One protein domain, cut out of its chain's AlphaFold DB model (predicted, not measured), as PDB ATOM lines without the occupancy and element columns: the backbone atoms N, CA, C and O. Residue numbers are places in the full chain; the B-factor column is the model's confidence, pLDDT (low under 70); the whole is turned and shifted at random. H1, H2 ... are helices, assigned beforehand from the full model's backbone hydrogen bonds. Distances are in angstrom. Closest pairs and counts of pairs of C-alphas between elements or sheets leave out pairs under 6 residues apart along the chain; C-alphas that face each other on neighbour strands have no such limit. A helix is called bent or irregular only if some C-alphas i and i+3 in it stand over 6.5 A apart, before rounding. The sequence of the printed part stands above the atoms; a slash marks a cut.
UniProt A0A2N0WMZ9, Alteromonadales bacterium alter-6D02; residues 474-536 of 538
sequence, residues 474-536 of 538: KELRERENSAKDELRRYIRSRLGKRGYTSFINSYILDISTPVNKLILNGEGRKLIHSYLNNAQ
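What this domain is: This is residues 474 to 536 of the 538 residues of a protein of Alteromonadales bacterium alter-6D02 (UniProt A0A2N0WMZ9). A long helix, H1, is sharply bent into a V of a long arm H1a and a short arm H1b that folds back; H3 runs side by side with part of H1a, and the short H2 bridges H1b and H3. The first residues of H1a, 474 to 479, stick out beyond this body. The printed part has 63 residues with three named helices, H1, H2 and H3 in chain order, and no named strand: the class is all helix. It is compact, with a radius of gyration of the C-alphas of 11.5 A and spans of 33 by 24 by 19 A.

Where its parts are: Find C-alpha 474 at (28.821, -19.860, -31.247), where H1, residues 474 to 504, begins. By its hydrogen bonds it was assigned as one helix, but it is bent: C-alphas 494 and 497 are 9.3 A apart. Arm H1a, residues 474 to 494, is 30.0 A long; arm H1b, residues 497 to 504, is 10.9 A long. Look next for H2, residues 515 to 518, 4.8 A long. H3, residues 522 to 534, runs 18.5 A to C-alpha 534 at (37.505, 12.435, -30.823).

How they stand to each other: H1a and H1b only just touch, only at the corner, with 3 pairs of C-alphas within 8 A, the closest being Arg 492 and Tyr 500 at 5.3 A; they run opposite ways at a steep tilt of 59 degrees. With residues 484 to 491 alone, H1a touches H3, the same way at a shallow tilt of 20 degrees; their closest C-alphas, of Leu 487 and Arg 525, are 7.3 A apart. H1b and H2 only just touch, with 3 pairs of C-alphas within 8 A, the closest being Ile 504 and Val 515 at 5.0 A. H3, with residues 524 to 528 alone, touches H2; the closest C-alphas are those of Leu 518 and Gly 524, 4.2 A. H1a and H2 are apart, as are H1b and H3. In H1a, H1b and H3 every O i to N i+4 pair is within hydrogen-bond range; H2 is too short for such a pair, and its one O i to N i+3 pair is within range.

The domain as a whole: The two farthest C-alphas, of Lys 474 and Gln 536, are 35.7 A apart. The printed part has no cut; H1 to H2 is a short link of 10 residues, H2 to H3 a tight one of 3. The mean pLDDT of the printed part is 87.7, and residues 535 to 536 are under 70.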
ATOM      1  N   LYS A 474      29.246 -20.297 -29.906       93.19
ATOM      2  CA  LYS A 474      28.821 -19.860 -31.247       93.19
ATOM      3  C   LYS A 474      28.227 -18.459 -31.163       93.19
ATOM      4  O   LYS A 474      28.775 -17.574 -31.807       93.19
ATOM      5  N   GLU A 475      27.281 -18.238 -30.254       92.88
ATOM      6  CA  GLU A 475      26.679 -16.923 -30.000       92.88
ATOM      7  C   GLU A 475      27.735 -15.850 -29.699       92.88
ATOM      8  O   GLU A 475      27.712 -14.766 -30.274       92.88
ATOM      9  N   LEU A 476      28.710 -16.148 -28.829       90.50
ATOM     10  CA  LEU A 476      29.785 -15.201 -28.522       90.50
ATOM     11  C   LEU A 476      30.639 -14.879 -29.758       90.50
ATOM     12  O   LEU A 476      30.996 -13.725 -29.970       90.50
ATOM     13  N   ARG A 477      30.964 -15.884 -30.581       91.69
ATOM     14  CA  ARG A 477      31.734 -15.678 -31.818       91.69
ATOM     15  C   ARG A 477      30.953 -14.874 -32.848       91.69
ATOM     16  O   ARG A 477      31.548 -14.034 -33.512       91.69
ATOM     17  N   GLU A 478      29.656 -15.121 -32.970       93.31
ATOM     18  CA  GLU A 478      28.762 -14.365 -33.845       93.31
ATOM     19  C   GLU A 478      28.685 -12.906 -33.398       93.31
ATOM     20  O   GLU A 478      28.962 -12.029 -34.205       93.31
ATOM     21  N   ARG A 479      28.462 -12.636 -32.104       91.50
ATOM     22  CA  ARG A 479      28.498 -11.268 -31.549       91.50
ATOM     23  C   ARG A 479      29.835 -10.573 -31.807       91.50
ATOM     24  O   ARG A 479      29.857  -9.431 -32.254       91.50
ATOM     25  N   GLU A 480      30.949 -11.261 -31.562       91.00
ATOM     26  CA  GLU A 480      32.295 -10.730 -31.803       91.00
ATOM     27  C   GLU A 480      32.560 -10.432 -33.284       91.00
ATOM     28  O   GLU A 480      33.201  -9.433 -33.604       91.00
ATOM     29  N   ASN A 481      32.093 -11.286 -34.194       91.62
ATOM     30  CA  ASN A 481      32.236 -11.064 -35.630       91.62
ATOM     31  C   ASN A 481      31.339  -9.916 -36.104       91.62
ATOM     32  O   ASN A 481      31.835  -9.019 -36.784       91.62
ATOM     33  N   SER A 482      30.083  -9.873 -35.655       93.06
ATOM     34  CA  SER A 482      29.161  -8.773 -35.938       93.06
ATOM     35  C   SER A 482      29.722  -7.431 -35.471       93.06
ATOM     36  O   SER A 482      29.731  -6.485 -36.251       93.06
ATOM     37  N   ALA A 483      30.288  -7.359 -34.261       91.56
ATOM     38  CA  ALA A 483      30.918  -6.141 -33.744       91.56
ATOM     39  C   ALA A 483      32.141  -5.705 -34.572       91.56
ATOM     40  O   ALA A 483      32.359  -4.515 -34.802       91.56
ATOM     41  N   LYS A 484      32.956  -6.656 -35.056       93.12
ATOM     42  CA  LYS A 484      34.083  -6.351 -35.957       93.12
ATOM     43  C   LYS A 484      33.592  -5.809 -37.293       93.12
ATOM     44  O   LYS A 484      34.177  -4.862 -37.815       93.12
ATOM     45  N   ASP A 485      32.551  -6.407 -37.853       92.75
ATOM     46  CA  ASP A 485      32.024  -6.021 -39.159       92.75
ATOM     47  C   ASP A 485      31.232  -4.714 -39.097       92.75
ATOM     48  O   ASP A 485      31.295  -3.915 -40.029       92.75
ATOM     49  N   GLU A 486      30.549  -4.439 -37.988       93.44
ATOM     50  CA  GLU A 486      29.962  -3.135 -37.679       93.44
ATOM     51  C   GLU A 486      31.032  -2.048 -37.575       93.44
ATOM     52  O   GLU A 486      30.951  -1.060 -38.301       93.44
ATOM     53  N   LEU A 487      32.094  -2.260 -36.790       93.12
ATOM     54  CA  LEU A 487      33.186  -1.290 -36.703       93.12
ATOM     55  C   LEU A 487      33.867  -1.077 -38.063       93.12
ATOM     56  O   LEU A 487      34.155   0.054 -38.447       93.12
ATOM     57  N   ARG A 488      34.097  -2.135 -38.849       92.62
ATOM     58  CA  ARG A 488      34.647  -1.991 -40.209       92.62
ATOM     59  C   ARG A 488      33.727  -1.175 -41.113       92.62
ATOM     60  O   ARG A 488      34.233  -0.365 -41.887       92.62
ATOM     61  N   ARG A 489      32.409  -1.382 -41.032       92.94
ATOM     62  CA  ARG A 489      31.420  -0.571 -41.757       92.94
ATOM     63  C   ARG A 489      31.459   0.882 -41.291       92.94
ATOM     64  O   ARG A 489      31.526   1.753 -42.148       92.94
ATOM     65  N   TYR A 490      31.539   1.126 -39.984       91.94
ATOM     66  CA  TYR A 490      31.662   2.466 -39.407       91.94
ATOM     67  C   TYR A 490      32.920   3.210 -39.889       91.94
ATOM     68  O   TYR A 490      32.850   4.361 -40.319       91.94
ATOM     69  N   ILE A 491      34.079   2.544 -39.907       91.69
ATOM     70  CA  ILE A 491      35.320   3.128 -40.445       91.69
ATOM     71  C   ILE A 491      35.155   3.449 -41.937       91.69
ATOM     72  O   ILE A 491      35.542   4.526 -42.387       91.69
ATOM     73  N   ARG A 492      34.577   2.525 -42.723       92.44
ATOM     74  CA  ARG A 492      34.355   2.732 -44.166       92.44
ATOM     75  C   ARG A 492      33.401   3.886 -44.449       92.44
ATOM     76  O   ARG A 492      33.664   4.627 -45.391       92.44
ATOM     77  N   SER A 493      32.330   4.041 -43.671       91.56
ATOM     78  CA  SER A 493      31.393   5.156 -43.838       91.56
ATOM     79  C   SER A 493      32.028   6.496 -43.470       91.56
ATOM     80  O   SER A 493      31.709   7.499 -44.092       91.56
ATOM     81  N   ARG A 494      32.955   6.514 -42.503       88.88
ATOM     82  CA  ARG A 494      33.690   7.721 -42.094       88.88
ATOM     83  C   ARG A 494      34.769   8.158 -43.077       88.88
ATOM     84  O   ARG A 494      34.887   9.340 -43.359       88.88
ATOM     85  N   LEU A 495      35.589   7.220 -43.548       89.19
ATOM     86  CA  LEU A 495      36.837   7.532 -44.261       89.19
ATOM     87  C   LEU A 495      36.772   7.230 -45.766       89.19
ATOM     88  O   LEU A 495      37.743   7.441 -46.497       89.19
ATOM     89  N   GLY A 496      35.663   6.659 -46.239       87.50
ATOM     90  CA  GLY A 496      35.547   6.127 -47.593       87.50
ATOM     91  C   GLY A 496      36.461   4.918 -47.845       87.50
ATOM     92  O   GLY A 496      37.220   4.459 -46.987       87.50
ATOM     93  N   LYS A 497      36.407   4.362 -49.061       84.94
ATOM     94  CA  LYS A 497      37.121   3.115 -49.415       84.94
ATOM     95  C   LYS A 497      38.653   3.253 -49.365       84.94
ATOM     96  O   LYS A 497      39.337   2.349 -48.880       84.94
ATOM     97  N   ARG A 498      39.193   4.375 -49.861       81.69
ATOM     98  CA  ARG A 498      40.644   4.646 -49.857       81.69
ATOM     99  C   ARG A 498      41.147   4.948 -48.441       81.69
ATOM    100  O   ARG A 498      42.120   4.331 -48.013       81.69
ATOM    101  N   GLY A 499      40.436   5.794 -47.689       86.62
ATOM    102  CA  GLY A 499      40.789   6.131 -46.307       86.62
ATOM    103  C   GLY A 499      40.702   4.938 -45.355       86.62
ATOM    104  O   GLY A 499      41.593   4.757 -44.532       86.62
ATOM    105  N   TYR A 500      39.724   4.043 -45.537       90.38
ATOM    106  CA  TYR A 500      39.642   2.780 -44.791       90.38
ATOM    107  C   TYR A 500      40.915   1.937 -44.917       90.38
ATOM    108  O   TYR A 500      41.418   1.423 -43.922       90.38
ATOM    109  N   THR A 501      41.432   1.781 -46.137       88.12
ATOM    110  CA  THR A 501      42.593   0.914 -46.393       88.12
ATOM    111  C   THR A 501      43.856   1.477 -45.745       88.12
ATOM    112  O   THR A 501      44.637   0.715 -45.175       88.12
ATOM    113  N   SER A 502      44.028   2.800 -45.782       88.69
ATOM    114  CA  SER A 502      45.125   3.483 -45.090       88.69
ATOM    115  C   SER A 502      44.989   3.347 -43.568       88.69
ATOM    116  O   SER A 502      45.892   2.849 -42.902       88.69
ATOM    117  N   PHE A 503      43.811   3.667 -43.029       90.94
ATOM    118  CA  PHE A 503      43.547   3.671 -41.589       90.94
ATOM    119  C   PHE A 503      43.642   2.287 -40.935       90.94
ATOM    120  O   PHE A 503      44.179   2.131 -39.847       90.94
ATOM    121  N   ILE A 504      43.157   1.233 -41.592       90.94
ATOM    122  CA  ILE A 504      43.238  -0.135 -41.052       90.94
ATOM    123  C   ILE A 504      44.690  -0.606 -40.895       90.94
ATOM    124  O   ILE A 504      44.974  -1.438 -40.030       90.94
ATOM    125  N   ASN A 505      45.601  -0.079 -41.710       90.19
ATOM    126  CA  ASN A 505      47.025  -0.395 -41.652       90.19
ATOM    127  C   ASN A 505      47.838   0.641 -40.862       90.19
ATOM    128  O   ASN A 505      49.050   0.477 -40.743       90.19
ATOM    129  N   SER A 506      47.197   1.678 -40.316       89.06
ATOM    130  CA  SER A 506      47.863   2.706 -39.523       89.06
ATOM    131  C   SER A 506      47.932   2.332 -38.040       89.06
ATOM    132  O   SER A 506      47.400   1.312 -37.584       89.06
ATOM    133  N   TYR A 507      48.598   3.202 -37.288       89.94
ATOM    134  CA  TYR A 507      48.684   3.179 -35.835       89.94
ATOM    135  C   TYR A 507      47.874   4.352 -35.276       89.94
ATOM    136  O   TYR A 507      47.716   5.371 -35.946       89.94
ATOM    137  N   ILE A 508      47.332   4.192 -34.070       85.75
ATOM    138  CA  ILE A 508      46.586   5.239 -33.363       85.75
ATOM    139  C   ILE A 508      47.160   5.392 -31.949       85.75
ATOM    140  O   ILE A 508      47.530   4.388 -31.341       85.75
ATOM    141  N   LEU A 509      47.212   6.627 -31.434       70.88
ATOM    142  CA  LEU A 509      47.541   6.957 -30.033       70.88
ATOM    143  C   LEU A 509      48.884   6.381 -29.523       70.88
ATOM    144  O   LEU A 509      48.932   5.819 -28.433       70.88
ATOM    145  N   ASP A 510      49.952   6.468 -30.324       72.00
ATOM    146  CA  ASP A 510      51.305   5.954 -30.015       72.00
ATOM    147  C   ASP A 510      51.378   4.456 -29.665       72.00
ATOM    148  O   ASP A 510      52.373   3.952 -29.135       72.00
ATOM    149  N   ILE A 511      50.335   3.696 -30.002       77.00
ATOM    150  CA  ILE A 511      50.305   2.256 -29.765       77.00
ATOM    151  C   ILE A 511      51.092   1.555 -30.867       77.00
ATOM    152  O   ILE A 511      50.797   1.701 -32.048       77.00
ATOM    153  N   SER A 512      52.023   0.681 -30.482       83.00
ATOM    154  CA  SER A 512      52.844  -0.141 -31.389       83.00
ATOM    155  C   SER A 512      52.076  -1.248 -32.134       83.00
ATOM    156  O   SER A 512      52.665  -2.077 -32.829       83.00
ATOM    157  N   THR A 513      50.749  -1.287 -31.998       85.56
ATOM    158  CA  THR A 513      49.864  -2.299 -32.582       85.56
ATOM    159  C   THR A 513      48.967  -1.650 -33.635       85.56
ATOM    160  O   THR A 513      48.217  -0.734 -33.299       85.56
ATOM    161  N   PRO A 514      48.987  -2.126 -34.892       89.25
ATOM    162  CA  PRO A 514      48.198  -1.525 -35.960       89.25
ATOM    163  C   PRO A 514      46.694  -1.780 -35.781       89.25
ATOM    164  O   PRO A 514      46.272  -2.782 -35.186       89.25
ATOM    165  N   VAL A 515      45.871  -0.902 -36.357       89.00
ATOM    166  CA  VAL A 515      44.400  -0.919 -36.234       89.00
ATOM    167  C   VAL A 515      43.796  -2.276 -36.628       89.00
ATOM    168  O   VAL A 515      42.913  -2.788 -35.935       89.00
ATOM    169  N   ASN A 516      44.297  -2.930 -37.680       91.06
ATOM    170  CA  ASN A 516      43.826  -4.254 -38.110       91.06
ATOM    171  C   ASN A 516      43.966  -5.355 -37.035       91.06
ATOM    172  O   ASN A 516      43.178  -6.306 -37.034       91.06
ATOM    173  N   LYS A 517      44.924  -5.223 -36.109       91.12
ATOM    174  CA  LYS A 517      45.104  -6.112 -34.954       91.12
ATOM    175  C   LYS A 517      44.266  -5.650 -33.769       91.12
ATOM    176  O   LYS A 517      43.678  -6.498 -33.098       91.12
ATOM    177  N   LEU A 518      44.146  -4.339 -33.554       90.25
ATOM    178  CA  LEU A 518      43.305  -3.764 -32.498       90.25
ATOM    179  C   LEU A 518      41.828  -4.164 -32.652       90.25
ATOM    180  O   LEU A 518      41.184  -4.511 -31.667       90.25
ATOM    181  N   ILE A 519      41.309  -4.241 -33.884       91.00
ATOM    182  CA  ILE A 519      39.924  -4.680 -34.161       91.00
ATOM    183  C   ILE A 519      39.627  -6.096 -33.629       91.00
ATOM    184  O   ILE A 519      38.475  -6.441 -33.333       91.00
ATOM    185  N   LEU A 520      40.643  -6.953 -33.503       88.50
ATOM    186  CA  LEU A 520      40.447  -8.355 -33.129       88.50
ATOM    187  C   LEU A 520      40.049  -8.543 -31.661       88.50
ATOM    188  O   LEU A 520      39.476  -9.587 -31.348       88.50
ATOM    189  N   ASN A 521      40.294  -7.558 -30.793       88.19
ATOM    190  CA  ASN A 521      39.955  -7.610 -29.370       88.19
ATOM    191  C   ASN A 521      39.003  -6.465 -28.963       88.19
ATOM    192  O   ASN A 521      38.899  -5.450 -29.648       88.19
ATOM    193  N   GLY A 522      38.261  -6.649 -27.867       87.31
ATOM    194  CA  GLY A 522      37.200  -5.720 -27.457       87.31
ATOM    195  C   GLY A 522      37.686  -4.330 -27.052       87.31
ATOM    196  O   GLY A 522      37.037  -3.342 -27.392       87.31
ATOM    197  N   GLU A 523      38.823  -4.236 -26.367       88.00
ATOM    198  CA  GLU A 523      39.392  -2.958 -25.921       88.00
ATOM    199  C   GLU A 523      39.918  -2.139 -27.099       88.00
ATOM    200  O   GLU A 523      39.604  -0.957 -27.216       88.00
ATOM    201  N   GLY A 524      40.613  -2.784 -28.036       89.94
ATOM    202  CA  GLY A 524      41.074  -2.156 -29.267       89.94
ATOM    203  C   GLY A 524      39.916  -1.626 -30.111       89.94
ATOM    204  O   GLY A 524      40.004  -0.521 -30.637       89.94
ATOM    205  N   ARG A 525      38.781  -2.337 -30.179       91.88
ATOM    206  CA  ARG A 525      37.570  -1.816 -30.843       91.88
ATOM    207  C   ARG A 525      37.017  -0.557 -30.171       91.88
ATOM    208  O   ARG A 525      36.663   0.384 -30.878       91.88
ATOM    209  N   LYS A 526      36.965  -0.514 -28.833       90.25
ATOM    210  CA  LYS A 526      36.548   0.689 -28.084       90.25
ATOM    211  C   LYS A 526      37.497   1.858 -28.337       90.25
ATOM    212  O   LYS A 526      37.040   2.972 -28.570       90.25
ATOM    213  N   LEU A 527      38.799   1.588 -28.347       90.50
ATOM    214  CA  LEU A 527      39.825   2.587 -28.610       90.50
ATOM    215  C   LEU A 527      39.683   3.196 -30.009       90.50
ATOM    216  O   LEU A 527      39.710   4.413 -30.156       90.50
ATOM    217  N   ILE A 528      39.475   2.361 -31.031       90.44
ATOM    218  CA  ILE A 528      39.261   2.828 -32.406       90.44
ATOM    219  C   ILE A 528      38.005   3.701 -32.489       90.44
ATOM    220  O   ILE A 528      38.044   4.761 -33.111       90.44
ATOM    221  N   HIS A 529      36.904   3.291 -31.850       88.94
ATOM    222  CA  HIS A 529      35.695   4.115 -31.778       88.94
ATOM    223  C   HIS A 529      35.962   5.470 -31.114       88.94
ATOM    224  O   HIS A 529      35.566   6.494 -31.664       88.94
ATOM    225  N   SER A 530      36.664   5.486 -29.977       87.94
ATOM    226  CA  SER A 530      37.023   6.728 -29.286       87.94
ATOM    227  C   SER A 530      37.898   7.626 -30.154       87.94
ATOM    228  O   SER A 530      37.644   8.821 -30.227       87.94
ATOM    229  N   TYR A 531      38.897   7.068 -30.840       88.88
ATOM    230  CA  TYR A 531      39.777   7.827 -31.726       88.88
ATOM    231  C   TYR A 531      38.991   8.491 -32.865       88.88
ATOM    232  O   TYR A 531      39.131   9.686 -33.099       88.88
ATOM    233  N   LEU A 532      38.112   7.736 -33.531       87.19
ATOM    234  CA  LEU A 532      37.308   8.243 -34.648       87.19
ATOM    235  C   LEU A 532      36.241   9.260 -34.224       87.19
ATOM    236  O   LEU A 532      35.839  10.080 -35.043       87.19
ATOM    237  N   ASN A 533      35.777   9.199 -32.975       83.69
ATOM    238  CA  ASN A 533      34.823  10.161 -32.423       83.69
ATOM    239  C   ASN A 533      35.523  11.422 -31.888       83.69
ATOM    240  O   ASN A 533      34.993  12.516 -32.035       83.69
ATOM    241  N   ASN A 534      36.724  11.295 -31.316       76.00
ATOM    242  CA  ASN A 534      37.505  12.435 -30.823       76.00
ATOM    243  C   ASN A 534      38.150  13.235 -31.963       76.00
ATOM    244  O   ASN A 534      38.270  14.448 -31.854       76.00
ATOM    245  N   ALA A 535      38.464  12.588 -33.090       60.62
ATOM    246  CA  ALA A 535      38.849  13.256 -34.338       60.62
ATOM    247  C   ALA A 535      37.726  14.125 -34.954       60.62
ATOM    248  O   ALA A 535      37.889  14.645 -36.049       60.62
ATOM    249  N   GLN A 536      36.571  14.227 -34.288       50.62
ATOM    250  CA  GLN A 536      35.428  15.052 -34.671       50.62
ATOM    251  C   GLN A 536      35.301  16.336 -33.826       50.62
ATOM    252  O   GLN A 536      34.477  17.185 -34.150       50.62
TER     253      GLN A 536